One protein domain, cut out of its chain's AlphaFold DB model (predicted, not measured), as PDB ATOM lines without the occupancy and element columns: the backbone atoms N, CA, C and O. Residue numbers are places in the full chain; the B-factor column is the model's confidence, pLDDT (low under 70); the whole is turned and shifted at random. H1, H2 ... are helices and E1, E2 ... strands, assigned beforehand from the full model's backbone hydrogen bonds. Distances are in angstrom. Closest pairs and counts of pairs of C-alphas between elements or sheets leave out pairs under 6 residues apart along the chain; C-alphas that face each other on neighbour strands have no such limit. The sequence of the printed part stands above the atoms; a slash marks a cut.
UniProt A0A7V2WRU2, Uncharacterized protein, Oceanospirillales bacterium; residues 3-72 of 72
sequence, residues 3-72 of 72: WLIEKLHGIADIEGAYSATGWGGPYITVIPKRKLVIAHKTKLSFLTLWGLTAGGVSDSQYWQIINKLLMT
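This is residues 3 to 72 of the 72 residues of an uncharacterized protein of Oceanospirillales bacterium (UniProt A0A7V2WRU2). A small twisted wall of four antiparallel strands has the helix H2 loosely over it, and at one end the chain runs out well past the sheet to the tiny helix H1 before folding back to H2. The long link between E1 and E2 loops out toward the side where H2 lies. The printed part has 70 residues, with E1, E2, E3, E4, H1 and H2 along the chain and the sheet in the order E1, E2, E3, E4; the class is mixed, helices and strands, with under half of the residues in named elements. It is only just loose, close to compact, with a radius of gyration of the C-alphas of 13.4 A, and spans 40 by 17 by 16 A.

E1 is residues 3 to 5, 6.4 A long, from C-alpha 3 at (17.349, -48.493, -1.434). E2 is residues 17 to 21, 13.7 A; E3 is residues 27 to 31 and E4 residues 36 to 40, 13.2 A each. H1 is residues 46 to 49, 5.1 A. H2 is residues 59 to 70, 16.5 A, ending at C-alpha 70 (26.116, -44.633, 14.322).

The strands form a meander, each the antiparallel neighbour of the one before. In the hairpin E1 and E2, N 3 and O 19 are 2.8 A apart; in E2 and E3, N 20 and O 28, 2.9 A; in E3 and E4, N 38 and O 29, 2.8 A. H2 only grazes the sheet; its closest C-alphas to E3 are those of Tyr 62 and Tyr 27, 7.9 A. H1 is not on the sheet and is apart from H2. Every O i to N i+4 pair of H2 is within hydrogen-bond range; H1 is too short for one.

The C-alphas farthest apart, of Ala 12 and Leu 47, are 40.2 A apart. The printed part has no cut, and E1 to E2 is a long link. Mean pLDDT of the printed part is 91.4; residue 72 is under 70.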
ATOM      1  N   TRP A   3      16.360 -47.425  -1.481       92.38
ATOM      2  CA  TRP A   3      17.349 -48.493  -1.434       92.38
ATOM      3  C   TRP A   3      17.343 -49.124  -0.048       92.38
ATOM      4  O   TRP A   3      17.382 -48.412   0.957       92.38
ATOM      5  N   LEU A   4      17.289 -50.451  -0.002       94.00
ATOM      6  CA  LEU A   4      17.424 -51.215   1.231       94.00
ATOM      7  C   LEU A   4      18.906 -51.308   1.616       94.00
ATOM      8  O   LEU A   4      19.768 -51.487   0.754       94.00
ATOM      9  N   ILE A   5      19.198 -51.171   2.905       91.75
ATOM     10  CA  ILE A   5      20.544 -51.190   3.469       91.75
ATOM     11  C   ILE A   5      20.650 -52.391   4.400       91.75
ATOM     12  O   ILE A   5      20.119 -52.399   5.506       91.75
ATOM     13  N   GLU A   6      21.379 -53.402   3.947       84.31
ATOM     14  CA  GLU A   6      21.537 -54.656   4.689       84.31
ATOM     15  C   GLU A   6      22.812 -54.679   5.534       84.31
ATOM     16  O   GLU A   6      22.881 -55.344   6.565       84.31
ATOM     17  N   LYS A   7      23.852 -53.951   5.105       84.44
ATOM     18  CA  LYS A   7      25.151 -53.903   5.783       84.44
ATOM     19  C   LYS A   7      25.786 -52.525   5.630       84.44
ATOM     20  O   LYS A   7      25.844 -51.986   4.530       84.44
ATOM     21  N   LEU A   8      26.340 -52.006   6.724       83.69
ATOM     22  CA  LEU A   8      27.182 -50.809   6.737       83.69
ATOM     23  C   LEU A   8      28.308 -51.013   7.752       83.69
ATOM     24  O   LEU A   8      28.052 -51.025   8.948       83.69
ATOM     25  N   HIS A   9      29.534 -51.226   7.269       80.12
ATOM     26  CA  HIS A   9      30.773 -51.255   8.070       80.12
ATOM     27  C   HIS A   9      30.693 -52.014   9.418       80.12
ATOM     28  O   HIS A   9      31.248 -51.573  10.421       80.12
ATOM     29  N   GLY A  10      30.004 -53.159   9.465       75.44
ATOM     30  CA  GLY A  10      29.897 -53.976  10.682       75.44
ATOM     31  C   GLY A  10      28.905 -53.468  11.740       75.44
ATOM     32  O   GLY A  10      28.862 -54.023  12.833       75.44
ATOM     33  N   ILE A  11      28.085 -52.460  11.430       82.50
ATOM     34  CA  ILE A  11      26.995 -51.995  12.296       82.50
ATOM     35  C   ILE A  11      25.873 -53.046  12.283       82.50
ATOM     36  O   ILE A  11      25.160 -53.196  11.290       82.50
ATOM     37  N   ALA A  12      25.739 -53.801  13.376       76.12
ATOM     38  CA  ALA A  12      24.849 -54.967  13.462       76.12
ATOM     39  C   ALA A  12      23.347 -54.620  13.429       76.12
ATOM     40  O   ALA A  12      22.514 -55.453  13.077       76.12
ATOM     41  N   ASP A  13      22.979 -53.391  13.778       86.69
ATOM     42  CA  ASP A  13      21.596 -52.936  13.910       86.69
ATOM     43  C   ASP A  13      21.129 -52.046  12.746       86.69
ATOM     44  O   ASP A  13      20.172 -51.284  12.895       86.69
ATOM     45  N   ILE A  14      21.768 -52.171  11.575       89.88
ATOM     46  CA  ILE A  14      21.357 -51.458  10.355       89.88
ATOM     47  C   ILE A  14      20.515 -52.288   9.383       89.88
ATOM     48  O   ILE A  14      19.852 -51.712   8.532       89.88
ATOM     49  N   GLU A  15      20.506 -53.615   9.509       90.25
ATOM     50  CA  GLU A  15      19.672 -54.503   8.686       90.25
ATOM     51  C   GLU A  15      18.193 -54.068   8.722       90.25
ATOM     52  O   GLU A  15      17.632 -53.815   9.798       90.25
ATOM     53  N   GLY A  16      17.568 -53.976   7.544       91.94
ATOM     54  CA  GLY A  16      16.210 -53.456   7.373       91.94
ATOM     55  C   GLY A  16      16.112 -51.926   7.348       91.94
ATOM     56  O   GLY A  16      15.005 -51.388   7.263       91.94
ATOM     57  N   ALA A  17      17.235 -51.204   7.423       95.81
ATOM     58  CA  ALA A  17      17.260 -49.773   7.153       95.81
ATOM     59  C   ALA A  17      17.043 -49.508   5.663       95.81
ATOM     60  O   ALA A  17      17.382 -50.318   4.804       95.81
ATOM     61  N   TYR A  18      16.492 -48.348   5.339       96.69
ATOM     62  CA  TYR A  18      16.254 -47.961   3.955       96.69
ATOM     63  C   TYR A  18      16.493 -46.471   3.768       96.69
ATOM     64  O   TYR A  18      16.274 -45.665   4.675       96.69
ATOM     65  N   SER A  19      16.978 -46.107   2.586       96.88
ATOM     66  CA  SER A  19      17.393 -44.746   2.276       96.88
ATOM     67  C   SER A  19      16.922 -44.307   0.902       96.88
ATOM     68  O   SER A  19      16.860 -45.108  -0.028       96.88
ATOM     69  N   ALA A  20      16.605 -43.026   0.758       96.75
ATOM     70  CA  ALA A  20      16.406 -42.397  -0.533       96.75
ATOM     71  C   ALA A  20      17.371 -41.231  -0.711       96.75
ATOM     72  O   ALA A  20      17.593 -40.445   0.208       96.75
ATOM     73  N   THR A  21      17.889 -41.114  -1.932       95.31
ATOM     74  CA  THR A  21      18.723 -40.000  -2.393       95.31
ATOM     75  C   THR A  21      18.025 -39.258  -3.532       95.31
ATOM     76  O   THR A  21      17.263 -39.854  -4.311       95.31
ATOM     77  N   GLY A  22      18.264 -37.949  -3.604       92.44
ATOM     78  CA  GLY A  22      17.850 -37.084  -4.701       92.44
ATOM     79  C   GLY A  22      19.033 -36.383  -5.370       92.44
ATOM     80  O   GLY A  22      20.169 -36.421  -4.898       92.44
ATOM     81  N   TRP A  23      18.754 -35.709  -6.486       89.94
ATOM     82  CA  TRP A  23      19.766 -34.953  -7.222       89.94
ATOM     83  C   TRP A  23      20.428 -33.877  -6.348       89.94
ATOM     84  O   TRP A  23      19.749 -33.103  -5.669       89.94
ATOM     85  N   GLY A  24      21.762 -33.839  -6.381       90.50
ATOM     86  CA  GLY A  24      22.586 -32.899  -5.619       90.50
ATOM     87  C   GLY A  24      22.668 -33.178  -4.118       90.50
ATOM     88  O   GLY A  24      23.099 -32.318  -3.353       90.50
ATOM     89  N   GLY A  25      22.288 -34.378  -3.682       93.38
ATOM     90  CA  GLY A  25      22.568 -34.856  -2.337       93.38
ATOM     91  C   GLY A  25      21.594 -34.483  -1.220       93.38
ATOM     92  O   GLY A  25      22.069 -34.292  -0.106       93.38
ATOM     93  N   PRO A  26      20.274 -34.318  -1.411       95.69
ATOM     94  CA  PRO A  26      19.330 -34.558  -0.328       95.69
ATOM     95  C   PRO A  26      19.187 -36.066  -0.070       95.69
ATOM     96  O   PRO A  26      19.059 -36.848  -1.011       95.69
ATOM     97  N   TYR A  27      19.145 -36.454   1.204       96.88
ATOM     98  CA  TYR A  27      18.974 -37.844   1.631       96.88
ATOM     99  C   TYR A  27      17.942 -37.962   2.746       96.88
ATOM    100  O   TYR A  27      17.780 -37.062   3.573       96.88
ATOM    101  N   ILE A  28      17.302 -39.121   2.824       97.81
ATOM    102  CA  ILE A  28      16.547 -39.556   3.995       97.81
ATOM    103  C   ILE A  28      16.867 -41.021   4.258       97.81
ATOM    104  O   ILE A  28      16.751 -41.836   3.354       97.81
ATOM    105  N   THR A  29      17.261 -41.351   5.485       97.06
ATOM    106  CA  THR A  29      17.536 -42.727   5.913       97.06
ATOM    107  C   THR A  29      16.718 -43.049   7.148       97.06
ATOM    108  O   THR A  29      16.729 -42.293   8.119       97.06
ATOM    109  N   VAL A  30      16.022 -44.178   7.116       97.56
ATOM    110  CA  VAL A  30      15.254 -44.708   8.241       97.56
ATOM    111  C   VAL A  30      15.956 -45.955   8.757       97.56
ATOM    112  O   VAL A  30      16.265 -46.852   7.976       97.56
ATOM    113  N   ILE A  31      16.197 -46.014  10.067       95.94
ATOM    114  CA  ILE A  31      16.851 -47.136  10.751       95.94
ATOM    115  C   ILE A  31      15.890 -47.654  11.832       95.94
ATOM    116  O   ILE A  31      15.922 -47.175  12.972       95.94
ATOM    117  N   PRO A  32      15.001 -48.612  11.497       95.69
ATOM    118  CA  PRO A  32      13.929 -49.042  12.394       95.69
ATOM    119  C   PRO A  32      14.426 -49.584  13.737       95.69
ATOM    120  O   PRO A  32      13.895 -49.206  14.780       95.69
ATOM    121  N   LYS A  33      15.486 -50.407  13.733       94.19
ATOM    122  CA  LYS A  33      16.048 -51.020  14.951       94.19
ATOM    123  C   LYS A  33      16.547 -49.979  15.963       94.19
ATOM    124  O   LYS A  33      16.443 -50.205  17.165       94.19
ATOM    125  N   ARG A  34      16.997 -48.812  15.486       92.31
ATOM    126  CA  ARG A  34      17.420 -47.673  16.320       92.31
ATOM    127  C   ARG A  34      16.313 -46.651  16.593       92.31
ATOM    128  O   ARG A  34      16.570 -45.667  17.277       92.31
ATOM    129  N   LYS A  35      15.098 -46.851  16.059       95.12
ATOM    130  CA  LYS A  35      13.992 -45.871  16.102       95.12
ATOM    131  C   LYS A  35      14.442 -44.478  15.630       95.12
ATOM    132  O   LYS A  35      14.077 -43.464  16.218       95.12
ATOM    133  N   LEU A  36      15.265 -44.446  14.580       94.88
ATOM    134  CA  LEU A  36      15.968 -43.250  14.123       94.88
ATOM    135  C   LEU A  36      15.622 -42.928  12.669       94.88
ATOM    136  O   LEU A  36      15.586 -43.813  11.812       94.88
ATOM    137  N   VAL A  37      15.426 -41.640  12.389       96.94
ATOM    138  CA  VAL A  37      15.316 -41.095  11.033       96.94
ATOM    139  C   VAL A  37      16.348 -39.991  10.876       96.94
ATOM    140  O   VAL A  37      16.412 -39.076  11.693       96.94
ATOM    141  N   ILE A  38      17.146 -40.069   9.816       96.00
ATOM    142  CA  ILE A  38      18.168 -39.078   9.484       96.00
ATOM    143  C   ILE A  38      17.781 -38.431   8.160       96.00
ATOM    144  O   ILE A  38      17.822 -39.075   7.113       96.00
ATOM    145  N   ALA A  39      17.435 -37.147   8.203       96.94
ATOM    146  CA  ALA A  39      17.162 -36.342   7.020       96.94
ATOM    147  C   ALA A  39      18.314 -35.363   6.779       96.94
ATOM    148  O   ALA A  39      18.683 -34.589   7.662       96.94
ATOM    149  N   HIS A  40      18.865 -35.376   5.570       96.06
ATOM    150  CA  HIS A  40      19.871 -34.425   5.127       96.06
ATOM    151  C   HIS A  40      19.324 -33.618   3.954       96.06
ATOM    152  O   HIS A  40      18.936 -34.169   2.924       96.06
ATOM    153  N   LYS A  41      19.287 -32.296   4.112       95.06
ATOM    154  CA  LYS A  41      18.811 -31.372   3.087       95.06
ATOM    155  C   LYS A  41      19.979 -30.570   2.540       95.06
ATOM    156  O   LYS A  41      20.713 -29.950   3.303       95.06
ATOM    157  N   THR A  42      20.051 -30.496   1.217       93.56
ATOM    158  CA  THR A  42      21.075 -29.730   0.510       93.56
ATOM    159  C   THR A  42      20.449 -28.553  -0.225       93.56
ATOM    160  O   THR A  42      19.398 -28.683  -0.855       93.56
ATOM    161  N   LYS A  43      21.095 -27.385  -0.147       93.06
ATOM    162  CA  LYS A  43      20.778 -26.213  -0.969       93.06
ATOM    163  C   LYS A  43      21.841 -26.090  -2.057       93.06
ATOM    164  O   LYS A  43      23.005 -25.859  -1.748       93.06
ATOM    165  N   LEU A  44      21.437 -26.244  -3.314       92.19
ATOM    166  CA  LEU A  44      22.334 -26.116  -4.463       92.19
ATOM    167  C   LEU A  44      22.357 -24.678  -4.982       92.19
ATOM    168  O   LEU A  44      21.355 -23.963  -4.908       92.19
ATOM    169  N   SER A  45      23.502 -24.269  -5.529       92.88
ATOM    170  CA  SER A  45      23.589 -23.055  -6.344       92.88
ATOM    171  C   SER A  45      22.933 -23.285  -7.712       92.88
ATOM    172  O   SER A  45      22.757 -24.433  -8.124       92.88
ATOM    173  N   PHE A  46      22.613 -22.211  -8.442       93.69
ATOM    174  CA  PHE A  46      22.062 -22.315  -9.798       93.69
ATOM    175  C   PHE A  46      22.983 -23.122 -10.727       93.69
ATOM    176  O   PHE A  46      22.534 -24.068 -11.364       93.69
ATOM    177  N   LEU A  47      24.284 -22.814 -10.740       93.75
ATOM    178  CA  LEU A  47      25.260 -23.512 -11.585       93.75
ATOM    179  C   LEU A  47      25.385 -24.998 -11.219       93.75
ATOM    180  O   LEU A  47      25.478 -25.844 -12.103       93.75
ATOM    181  N   THR A  48      25.324 -25.331  -9.928       91.75
ATOM    182  CA  THR A  48      25.342 -26.724  -9.461       91.75
ATOM    183  C   THR A  48      24.065 -27.468  -9.847       91.75
ATOM    184  O   THR A  48      24.126 -28.627 -10.246       91.75
ATOM    185  N   LEU A  49      22.907 -26.810  -9.761       90.50
ATOM    186  CA  LEU A  49      21.616 -27.404 -10.108       90.50
ATOM    187  C   LEU A  49      21.560 -27.808 -11.591       90.50
ATOM    188  O   LEU A  49      21.017 -28.864 -11.902       90.50
ATOM    189  N   TRP A  50      22.195 -27.017 -12.462       91.19
ATOM    190  CA  TRP A  50      22.365 -27.288 -13.896       91.19
ATOM    191  C   TRP A  50      23.586 -28.156 -14.243       91.19
ATOM    192  O   TRP A  50      23.874 -28.356 -15.419       91.19
ATOM    193  N   GLY A  51      24.323 -28.664 -13.250       87.94
ATOM    194  CA  GLY A  51      25.484 -29.532 -13.475       87.94
ATOM    195  C   GLY A  51      26.712 -28.833 -14.074       87.94
ATOM    196  O   GLY A  51      27.624 -29.507 -14.541       87.94
ATOM    197  N   LEU A  52      26.760 -27.496 -14.054       91.69
ATOM    198  CA  LEU A  52      27.856 -26.694 -14.617       91.69
ATOM    199  C   LEU A  52      29.049 -26.556 -13.664       91.69
ATOM    200  O   LEU A  52      30.161 -26.254 -14.086       91.69
ATOM    201  N   THR A  53      28.824 -26.761 -12.368       90.81
ATOM    202  CA  THR A  53      29.862 -26.726 -11.329       90.81
ATOM    203  C   THR A  53      29.622 -27.834 -10.315       90.81
ATOM    204  O   THR A  53      28.468 -28.112  -9.979       90.81
ATOM    205  N   ALA A  54      30.691 -28.406  -9.763       86.06
ATOM    206  CA  ALA A  54      30.587 -29.355  -8.659       86.06
ATOM    207  C   ALA A  54      29.933 -28.714  -7.420       86.06
ATOM    208  O   ALA A  54      30.075 -27.517  -7.164       86.06
ATOM    209  N   GLY A  55      29.212 -29.515  -6.639       88.81
ATOM    210  CA  GLY A  55      28.610 -29.091  -5.379       88.81
ATOM    211  C   GLY A  55      27.640 -30.132  -4.827       88.81
ATOM    212  O   GLY A  55      27.439 -31.189  -5.422       88.81
ATOM    213  N   GLY A  56      27.034 -29.815  -3.685       91.62
ATOM    214  CA  GLY A  56      26.156 -30.730  -2.958       91.62
ATOM    215  C   GLY A  56      26.913 -31.785  -2.149       91.62
ATOM    216  O   GLY A  56      28.082 -31.596  -1.814       91.62
ATOM    217  N   VAL A  57      26.226 -32.876  -1.806       94.06
ATOM    218  CA  VAL A  57      26.784 -33.983  -1.010       94.06
ATOM    219  C   VAL A  57      26.687 -35.285  -1.795       94.06
ATOM    220  O   VAL A  57      25.596 -35.729  -2.149       94.06
ATOM    221  N   SER A  58      27.833 -35.907  -2.053       92.62
ATOM    222  CA  SER A  58      27.894 -37.218  -2.711       92.62
ATOM    223  C   SER A  58      27.431 -38.352  -1.793       92.62
ATOM    224  O   SER A  58      27.525 -38.242  -0.567       92.62
ATOM    225  N   ASP A  59      27.008 -39.471  -2.388       92.19
ATOM    226  CA  ASP A  59      26.559 -40.656  -1.646       92.19
ATOM    227  C   ASP A  59      27.633 -41.124  -0.649       92.19
ATOM    228  O   ASP A  59      27.346 -41.377   0.518       92.19
ATOM    229  N   SER A  60      28.898 -41.171  -1.083       92.69
ATOM    230  CA  SER A  60      30.023 -41.593  -0.234       92.69
ATOM    231  C   SER A  60      30.195 -40.690   0.991       92.69
ATOM    232  O   SER A  60      30.331 -41.181   2.113       92.69
ATOM    233  N   GLN A  61      30.120 -39.367   0.808       94.94
ATOM    234  CA  GLN A  61      30.205 -38.417   1.921       94.94
ATOM    235  C   GLN A  61      29.033 -38.587   2.892       94.94
ATOM    236  O   GLN A  61      29.241 -38.584   4.105       94.94
ATOM    237  N   TYR A  62      27.815 -38.771   2.375       95.12
ATOM    238  CA  TYR A  62      26.643 -39.013   3.209       95.12
ATOM    239  C   TYR A  62      26.801 -40.285   4.051       95.12
ATOM    240  O   TYR A  62      26.648 -40.238   5.271       95.12
ATOM    241  N   TRP A  63      27.200 -41.406   3.447       92.31
ATOM    242  CA  TRP A  63      27.380 -42.663   4.178       92.31
ATOM    243  C   TRP A  63      28.530 -42.623   5.188       92.31
ATOM    244  O   TRP A  63      28.430 -43.246   6.245       92.31
ATOM    245  N   GLN A  64      29.581 -41.834   4.942       93.38
ATOM    246  CA  GLN A  64      30.608 -41.562   5.952       93.38
ATOM    247  C   GLN A  64      30.049 -40.800   7.161       93.38
ATOM    248  O   GLN A  64      30.426 -41.103   8.294       93.38
ATOM    249  N   ILE A  65      29.154 -39.829   6.945       93.00
ATOM    250  CA  ILE A  65      28.472 -39.106   8.030       93.00
ATOM    251  C   ILE A  65      27.603 -40.074   8.835       93.00
ATOM    252  O   ILE A  65      27.715 -40.109  10.058       93.00
ATOM    253  N   ILE A  66      26.791 -40.897   8.161       92.88
ATOM    254  CA  ILE A  66      25.958 -41.914   8.817       92.88
ATOM    255  C   ILE A  66      26.823 -42.859   9.649       92.88
ATOM    256  O   ILE A  66      26.552 -43.051  10.829       92.88
ATOM    257  N   ASN A  67      27.911 -43.384   9.086       92.25
ATOM    258  CA  ASN A  67      28.816 -44.266   9.814       92.25
ATOM    259  C   ASN A  67      29.366 -43.605  11.091       92.25
ATOM    260  O   ASN A  67      29.353 -44.222  12.150       92.25
ATOM    261  N   LYS A  68      29.787 -42.336  11.020       91.31
ATOM    262  CA  LYS A  68      30.263 -41.588  12.196       91.31
ATOM    263  C   LYS A  68      29.169 -41.377  13.250       91.31
ATOM    264  O   LYS A  68      29.465 -41.497  14.430       91.31
ATOM    265  N   LEU A  69      27.933 -41.088  12.838       90.75
ATOM    266  CA  LEU A  69      26.788 -40.894  13.740       90.75
ATOM    267  C   LEU A  69      26.321 -42.187  14.420       90.75
ATOM    268  O   LEU A  69      25.677 -42.129  15.460       90.75
ATOM    269  N   LEU A  70      26.576 -43.343  13.808       89.69
ATOM    270  CA  LEU A  70      26.116 -44.633  14.322       89.69
ATOM    271  C   LEU A  70      27.178 -45.391  15.129       89.69
ATOM    272  O   LEU A  70      26.823 -46.351  15.814       89.69
ATOM    273  N   MET A  71      28.447 -44.987  15.019       84.75
ATOM    274  CA  MET A  71      29.585 -45.557  15.753       84.75
ATOM    275  C   MET A  71      29.870 -44.875  17.100       84.75
ATOM    276  O   MET A  71      30.745 -45.341  17.826       84.75
ATOM    277  N   THR A  72      29.175 -43.781  17.423       64.50
ATOM    278  CA  THR A  72      29.088 -43.232  18.790       64.50
ATOM    279  C   THR A  72      28.153 -44.061  19.649       64.50
ATOM    280  O   THR A  72      28.513 -44.306  20.817       64.50
TER     281      THR A  72